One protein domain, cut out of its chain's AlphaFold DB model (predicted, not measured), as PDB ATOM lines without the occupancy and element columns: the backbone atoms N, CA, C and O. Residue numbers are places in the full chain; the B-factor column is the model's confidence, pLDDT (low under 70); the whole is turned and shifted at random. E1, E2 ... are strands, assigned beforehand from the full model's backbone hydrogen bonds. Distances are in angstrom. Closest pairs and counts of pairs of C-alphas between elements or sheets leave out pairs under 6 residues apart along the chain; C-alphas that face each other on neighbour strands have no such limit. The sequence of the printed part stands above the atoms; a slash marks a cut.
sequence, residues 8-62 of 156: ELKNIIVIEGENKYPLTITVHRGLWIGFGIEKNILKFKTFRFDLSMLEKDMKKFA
ATOM      1  N   GLU A   8      14.134 -13.382   6.425       95.06
ATOM      2  CA  GLU A   8      12.946 -13.701   5.638       95.06
ATOM      3  C   GLU A   8      13.320 -14.585   4.446       95.06
ATOM      4  O   GLU A   8      14.340 -14.377   3.792       95.06
ATOM      5  N   LEU A   9      12.482 -15.571   4.142       94.81
ATOM      6  CA  LEU A   9      12.426 -16.202   2.831       94.81
ATOM      7  C   LEU A   9      11.377 -15.457   2.004       94.81
ATOM      8  O   LEU A   9      10.213 -15.374   2.409       94.81
ATOM      9  N   LYS A  10      11.805 -14.901   0.871       93.50
ATOM     10  CA  LYS A  10      10.998 -14.083  -0.043       93.50
ATOM     11  C   LYS A  10      10.875 -14.731  -1.413       93.50
ATOM     12  O   LYS A  10      11.491 -15.759  -1.687       93.50
ATOM     13  N   ASN A  11      10.060 -14.103  -2.263       94.69
ATOM     14  CA  ASN A  11       9.769 -14.527  -3.635       94.69
ATOM     15  C   ASN A  11       9.154 -15.931  -3.722       94.69
ATOM     16  O   ASN A  11       9.255 -16.604  -4.746       94.69
ATOM     17  N   ILE A  12       8.493 -16.366  -2.648       96.62
ATOM     18  CA  ILE A  12       7.632 -17.540  -2.669       96.62
ATOM     19  C   ILE A  12       6.289 -17.079  -3.222       96.62
ATOM     20  O   ILE A  12       5.651 -16.201  -2.641       96.62
ATOM     21  N   ILE A  13       5.851 -17.657  -4.336       96.88
ATOM     22  CA  ILE A  13       4.562 -17.307  -4.936       96.88
ATOM     23  C   ILE A  13       3.597 -18.474  -4.771       96.88
ATOM     24  O   ILE A  13       3.836 -19.569  -5.275       96.88
ATOM     25  N   VAL A  14       2.477 -18.232  -4.096       96.75
ATOM     26  CA  VAL A  14       1.349 -19.167  -4.047       96.75
ATOM     27  C   VAL A  14       0.475 -18.928  -5.271       96.75
ATOM     28  O   VAL A  14      -0.000 -17.815  -5.487       96.75
ATOM     29  N   ILE A  15       0.267 -19.960  -6.082       96.44
ATOM     30  CA  ILE A  15      -0.502 -19.896  -7.326       96.44
ATOM     31  C   ILE A  15      -1.789 -20.697  -7.152       96.44
ATOM     32  O   ILE A  15      -1.729 -21.906  -6.928       96.44
ATOM     33  N   GLU A  16      -2.941 -20.046  -7.301       96.06
ATOM     34  CA  GLU A  16      -4.267 -20.678  -7.303       96.06
ATOM     35  C   GLU A  16      -5.029 -20.264  -8.568       96.06
ATOM     36  O   GLU A  16      -5.511 -19.132  -8.693       96.06
ATOM     37  N   GLY A  17      -5.115 -21.191  -9.525       93.38
ATOM     38  CA  GLY A  17      -5.545 -20.875 -10.886       93.38
ATOM     39  C   GLY A  17      -4.585 -19.872 -11.529       93.38
ATOM     40  O   GLY A  17      -3.381 -20.120 -11.599       93.38
ATOM     41  N   GLU A  18      -5.116 -18.733 -11.964       93.62
ATOM     42  CA  GLU A  18      -4.337 -17.624 -12.533       93.62
ATOM     43  C   GLU A  18      -3.843 -16.627 -11.471       93.62
ATOM     44  O   GLU A  18      -2.972 -15.800 -11.747       93.62
ATOM     45  N   ASN A  19      -4.361 -16.715 -10.242       95.00
ATOM     46  CA  ASN A  19      -4.021 -15.781  -9.174       95.00
ATOM     47  C   ASN A  19      -2.667 -16.119  -8.554       95.00
ATOM     48  O   ASN A  19      -2.362 -17.288  -8.303       95.00
ATOM     49  N   LYS A  20      -1.893 -15.080  -8.240       96.06
ATOM     50  CA  LYS A  20      -0.578 -15.175  -7.604       96.06
ATOM     51  C   LYS A  20      -0.579 -14.381  -6.308       96.06
ATOM     52  O   LYS A  20      -0.930 -13.207  -6.316       96.06
ATOM     53  N   TYR A  21      -0.149 -15.011  -5.224       96.12
ATOM     54  CA  TYR A  21      -0.089 -14.400  -3.902       96.12
ATOM     55  C   TYR A  21       1.338 -14.514  -3.364       96.12
ATOM     56  O   TYR A  21       1.810 -15.634  -3.143       96.12
ATOM     57  N   PRO A  22       2.047 -13.392  -3.165       95.69
ATOM     58  CA  PRO A  22       3.343 -13.402  -2.510       95.69
ATOM     59  C   PRO A  22       3.221 -13.924  -1.076       95.69
ATOM     60  O   PRO A  22       2.350 -13.501  -0.315       95.69
ATOM     61  N   LEU A  23       4.114 -14.837  -0.713       95.62
ATOM     62  CA  LEU A  23       4.285 -15.358   0.634       95.62
ATOM     63  C   LEU A  23       5.678 -14.972   1.128       95.62
ATOM     64  O   LEU A  23       6.678 -15.164   0.438       95.62
ATOM     65  N   THR A  24       5.734 -14.457   2.350       95.06
ATOM     66  CA  THR A  24       6.989 -14.252   3.079       95.06
ATOM     67  C   THR A  24       7.000 -15.151   4.304       95.06
ATOM     68  O   THR A  24       5.994 -15.230   5.007       95.06
ATOM     69  N   ILE A  25       8.122 -15.813   4.582       95.81
ATOM     70  CA  ILE A  25       8.313 -16.650   5.777       95.81
ATOM     71  C   ILE A  25       9.437 -16.053   6.615       95.81
ATOM     72  O   ILE A  25      10.506 -15.777   6.088       95.81
ATOM     73  N   THR A  26       9.226 -15.875   7.917       95.25
ATOM     74  CA  THR A  26      10.273 -15.452   8.855       95.25
ATOM     75  C   THR A  26      10.850 -16.662   9.579       95.25
ATOM     76  O   THR A  26      10.115 -17.441  10.194       95.25
ATOM     77  N   VAL A  27      12.175 -16.788   9.534       93.94
ATOM     78  CA  VAL A  27      12.933 -17.861  10.178       93.94
ATOM     79  C   VAL A  27      13.873 -17.275  11.224       93.94
ATOM     80  O   VAL A  27      14.591 -16.311  10.958       93.94
ATOM     81  N   HIS A  28      13.908 -17.878  12.411       91.12
ATOM     82  CA  HIS A  28      14.869 -17.548  13.458       91.12
ATOM     83  C   HIS A  28      15.382 -18.822  14.127       91.12
ATOM     84  O   HIS A  28      14.589 -19.641  14.584       91.12
ATOM     85  N   ARG A  29      16.710 -19.002  14.190       86.19
ATOM     86  CA  ARG A  29      17.363 -20.175  14.812       86.19
ATOM     87  C   ARG A  29      16.824 -21.521  14.301       86.19
ATOM     88  O   ARG A  29      16.570 -22.436  15.077       86.19
ATOM     89  N   GLY A  30      16.602 -21.615  12.990       86.12
ATOM     90  CA  GLY A  30      16.040 -22.807  12.345       86.12
ATOM     91  C   GLY A  30      14.534 -23.014  12.552       86.12
ATOM     92  O   GLY A  30      13.980 -23.951  11.986       86.12
ATOM     93  N   LEU A  31      13.856 -22.147  13.311       91.56
ATOM     94  CA  LEU A  31      12.409 -22.193  13.511       91.56
ATOM     95  C   LEU A  31      11.697 -21.269  12.527       91.56
ATOM     96  O   LEU A  31      12.084 -20.113  12.358       91.56
ATOM     97  N   TRP A  32      10.607 -21.754  11.937       94.00
ATOM     98  CA  TRP A  32       9.623 -20.902  11.277       94.00
ATOM     99  C   TRP A  32       8.800 -20.198  12.362       94.00
ATOM    100  O   TRP A  32       8.018 -20.837  13.059       94.00
ATOM    101  N   ILE A  33       8.991 -18.883  12.508       93.62
ATOM    102  CA  ILE A  33       8.360 -18.085  13.572       93.62
ATOM    103  C   ILE A  33       7.205 -17.196  13.096       93.62
ATOM    104  O   ILE A  33       6.451 -16.680  13.912       93.62
ATOM    105  N   GLY A  34       7.035 -17.017  11.786       93.25
ATOM    106  CA  GLY A  34       5.887 -16.301  11.236       93.25
ATOM    107  C   GLY A  34       5.827 -16.346   9.717       93.25
ATOM    108  O   GLY A  34       6.795 -16.720   9.054       93.25
ATOM    109  N   PHE A  35       4.683 -15.985   9.147       94.69
ATOM    110  CA  PHE A  35       4.528 -15.796   7.708       94.69
ATOM    111  C   PHE A  35       3.523 -14.686   7.405       94.69
ATOM    112  O   PHE A  35       2.670 -14.373   8.230       94.69
ATOM    113  N   GLY A  36       3.627 -14.108   6.211       93.38
ATOM    114  CA  GLY A  36       2.712 -13.090   5.705       93.38
ATOM    115  C   GLY A  36       2.241 -13.433   4.299       93.38
ATOM    116  O   GLY A  36       3.061 -13.730   3.430       93.38
ATOM    117  N   ILE A  37       0.925 -13.397   4.090       94.81
ATOM    118  CA  ILE A  37       0.262 -13.580   2.797       94.81
ATOM    119  C   ILE A  37      -1.035 -12.768   2.794       94.81
ATOM    120  O   ILE A  37      -1.757 -12.749   3.789       94.81
ATOM    121  N   GLU A  38      -1.330 -12.078   1.693       90.25
ATOM    122  CA  GLU A  38      -2.475 -11.153   1.621       90.25
ATOM    123  C   GLU A  38      -3.827 -11.873   1.676       90.25
ATOM    124  O   GLU A  38      -4.816 -11.363   2.206       90.25
ATOM    125  N   LYS A  39      -3.882 -13.092   1.135       90.69
ATOM    126  CA  LYS A  39      -5.091 -13.907   1.136       90.69
ATOM    127  C   LYS A  39      -5.198 -14.707   2.429       90.69
ATOM    128  O   LYS A  39      -4.249 -15.372   2.834       90.69
ATOM    129  N   ASN A  40      -6.395 -14.729   3.021       91.38
ATOM    130  CA  ASN A  40      -6.700 -15.618   4.141       91.38
ATOM    131  C   ASN A  40      -6.367 -17.070   3.765       91.38
ATOM    132  O   ASN A  40      -6.984 -17.638   2.859       91.38
ATOM    133  N   ILE A  41      -5.416 -17.656   4.495       89.31
ATOM    134  CA  ILE A  41      -4.843 -18.963   4.176       89.31
ATOM    135  C   ILE A  41      -5.884 -20.091   4.171       89.31
ATOM    136  O   ILE A  41      -5.795 -21.016   3.369       89.31
ATOM    137  N   LEU A  42      -6.928 -19.974   4.993       91.38
ATOM    138  CA  LEU A  42      -8.005 -20.963   5.094       91.38
ATOM    139  C   LEU A  42      -8.929 -20.968   3.867       91.38
ATOM    140  O   LEU A  42      -9.758 -21.861   3.724       91.38
ATOM    141  N   LYS A  43      -8.823 -19.960   2.992       94.19
ATOM    142  CA  LYS A  43      -9.631 -19.843   1.769       94.19
ATOM    143  C   LYS A  43      -8.944 -20.409   0.528       94.19
ATOM    144  O   LYS A  43      -9.562 -20.398  -0.538       94.19
ATOM    145  N   PHE A  44      -7.691 -20.847   0.628       92.31
ATOM    146  CA  PHE A  44      -7.057 -21.574  -0.465       92.31
ATOM    147  C   PHE A  44      -7.697 -22.956  -0.611       92.31
ATOM    148  O   PHE A  44      -7.950 -23.638   0.379       92.31
ATOM    149  N   LYS A  45      -7.961 -23.368  -1.850       91.19
ATOM    150  CA  LYS A  45      -8.498 -24.696  -2.175       91.19
ATOM    151  C   LYS A  45      -7.427 -25.575  -2.797       91.19
ATOM    152  O   LYS A  45      -6.997 -26.559  -2.207       91.19
ATOM    153  N   THR A  46      -6.989 -25.204  -3.995       94.94
ATOM    154  CA  THR A  46      -6.004 -25.959  -4.768       94.94
ATOM    155  C   THR A  46      -4.956 -24.987  -5.254       94.94
ATOM    156  O   THR A  46      -5.221 -24.146  -6.108       94.94
ATOM    157  N   PHE A  47      -3.763 -25.099  -4.690       95.31
ATOM    158  CA  PHE A  47      -2.679 -24.175  -4.950       95.31
ATOM    159  C   PHE A  47      -1.364 -24.922  -5.130       95.31
ATOM    160  O   PHE A  47      -1.205 -26.065  -4.700       95.31
ATOM    161  N   ARG A  48      -0.413 -24.251  -5.771       96.12
ATOM    162  CA  ARG A  48       0.979 -24.688  -5.894       96.12
ATOM    163  C   ARG A  48       1.908 -23.557  -5.479       96.12
ATOM    164  O   ARG A  48       1.509 -22.396  -5.504       96.12
ATOM    165  N   PHE A  49       3.143 -23.898  -5.148       95.81
ATOM    166  CA  PHE A  49       4.184 -22.914  -4.883       95.81
ATOM    167  C   PHE A  49       5.108 -22.800  -6.089       95.81
ATOM    168  O   PHE A  49       5.520 -23.807  -6.663       95.81
ATOM    169  N   ASP A  50       5.438 -21.572  -6.455       96.56
ATOM    170  CA  ASP A  50       6.588 -21.260  -7.286       96.56
ATOM    171  C   ASP A  50       7.698 -20.730  -6.375       96.56
ATOM    172  O   ASP A  50       7.519 -19.755  -5.643       96.56
ATOM    173  N   LEU A  51       8.817 -21.453  -6.389       96.50
ATOM    174  CA  LEU A  51      10.015 -21.206  -5.589       96.50
ATOM    175  C   LEU A  51      11.220 -20.865  -6.477       96.50
ATOM    176  O   LEU A  51      12.343 -20.822  -5.985       96.50
ATOM    177  N   SER A  52      11.012 -20.653  -7.780       95.56
ATOM    178  CA  SER A  52      12.092 -20.445  -8.755       95.56
ATOM    179  C   SER A  52      12.984 -19.244  -8.435       95.56
ATOM    180  O   SER A  52      14.158 -19.243  -8.795       95.56
ATOM    181  N   MET A  53      12.437 -18.254  -7.728       94.81
ATOM    182  CA  MET A  53      13.121 -17.022  -7.329       94.81
ATOM    183  C   MET A  53      13.354 -16.934  -5.815       94.81
ATOM    184  O   MET A  53      13.633 -15.843  -5.317       94.81
ATOM    185  N   LEU A  54      13.209 -18.050  -5.081       94.50
ATOM    186  CA  LEU A  54      13.351 -18.097  -3.624       94.50
ATOM    187  C   LEU A  54      14.652 -17.423  -3.185       94.50
ATOM    188  O   LEU A  54      15.746 -17.819  -3.584       94.50
ATOM    189  N   GLU A  55      14.519 -16.438  -2.306       93.69
ATOM    190  CA  GLU A  55      15.645 -15.654  -1.817       93.69
ATOM    191  C   GLU A  55      15.617 -15.582  -0.293       93.69
ATOM    192  O   GLU A  55      14.562 -15.408   0.322       93.69
ATOM    193  N   LYS A  56      16.800 -15.682   0.319       91.94
ATOM    194  CA  LYS A  56      17.012 -15.319   1.720       91.94
ATOM    195  C   LYS A  56      17.297 -13.820   1.804       91.94
ATOM    196  O   LYS A  56      18.356 -13.377   1.369       91.94
ATOM    197  N   ASP A  57      16.403 -13.069   2.438       88.88
ATOM    198  CA  ASP A  57      16.565 -11.641   2.698       88.88
ATOM    199  C   ASP A  57      16.830 -11.376   4.187       88.88
ATOM    200  O   ASP A  57      16.041 -11.730   5.065       88.88
ATOM    201  N   MET A  58      17.955 -10.725   4.477       83.25
ATOM    202  CA  MET A  58      18.326 -10.291   5.827       83.25
ATOM    203  C   MET A  58      18.099  -8.793   6.051       83.25
ATOM    204  O   MET A  58      18.265  -8.336   7.173       83.25
ATOM    205  N   LYS A  59      17.712  -8.013   5.028       77.94
ATOM    206  CA  LYS A  59      17.639  -6.541   5.092       77.94
ATOM    207  C   LYS A  59      16.684  -6.035   6.167       77.94
ATOM    208  O   LYS A  59      17.003  -5.060   6.831       77.94
ATOM    209  N   LYS A  60      15.549  -6.711   6.371       69.62
ATOM    210  CA  LYS A  60      14.565  -6.351   7.408       69.62
ATOM    211  C   LYS A  60      15.117  -6.476   8.832       69.62
ATOM    212  O   LYS A  60      14.632  -5.812   9.734       69.62
ATOM    213  N   PHE A  61      16.126  -7.321   9.018       69.19
ATOM    214  CA  PHE A  61      16.797  -7.550  10.298       69.19
ATOM    215  C   PHE A  61      18.257  -7.090  10.265       69.19
ATOM    216  O   PHE A  61      19.054  -7.437  11.141       69.19
ATOM    217  N   ALA A  62      18.637  -6.345   9.224       62.62
ATOM    218  CA  ALA A  62      19.914  -5.676   9.200       62.62
ATOM    219  C   ALA A  62      19.841  -4.563  10.239       62.62
ATOM    220  O   ALA A  62      18.881  -3.796  10.271       62.62
TER     221      ALA A  62
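What this domain is: This is residues 8 to 62 of the 156 residues of an uncharacterized protein of Mucilaginibacter gotjawali (UniProt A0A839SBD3). The domain is one strongly twisted antiparallel sheet: a meander of E1, E2 and E3, each strand the antiparallel neighbour of the one before, with short E4 and E5 along the free side of E1. The 55 printed residues hold five strands, E1 to E5 in chain order, and no named helix: all strand. E1 to E4 form a Greek key, E4 also pairing antiparallel with E1. It is elongated, 35 by 22 by 17 A, and only just compact, close to loose, with a radius of gyration of the C-alphas of 12.0 A.

How they stand to each other: E1, residues 8 to 16, bends by 55 degrees at residue 11. E2, residues 19 to 28, makes a hairpin with it (N 14 and O 21, 2.8 A). E3, residues 31 to 37, makes a hairpin with E2 (N 26 and O 34, 2.8 A). On the other side of E1 from E2, E4, residues 48 to 50, is beside residues 13 to 15 (N 15 and O 48, 2.8 A), and E5, residues 55 to 57, beside residues 8 to 10 (N 8 and O 57, 2.9 A).

Where its parts are: E1 begins at C-alpha 8 (12.946, -13.701, 5.638) and spans 22.6 A, E2 29.5 A, E3 18.3 A, E4 6.7 A; E5, 6.1 A, ends at C-alpha 57 (16.565, -11.641, 2.698).

The domain as a whole: The C-alphas farthest apart, Lys 45 and Ala 62, are 36.0 A apart. The printed part has no cut and no long link. Residues 60 to 62 have pLDDT under 70.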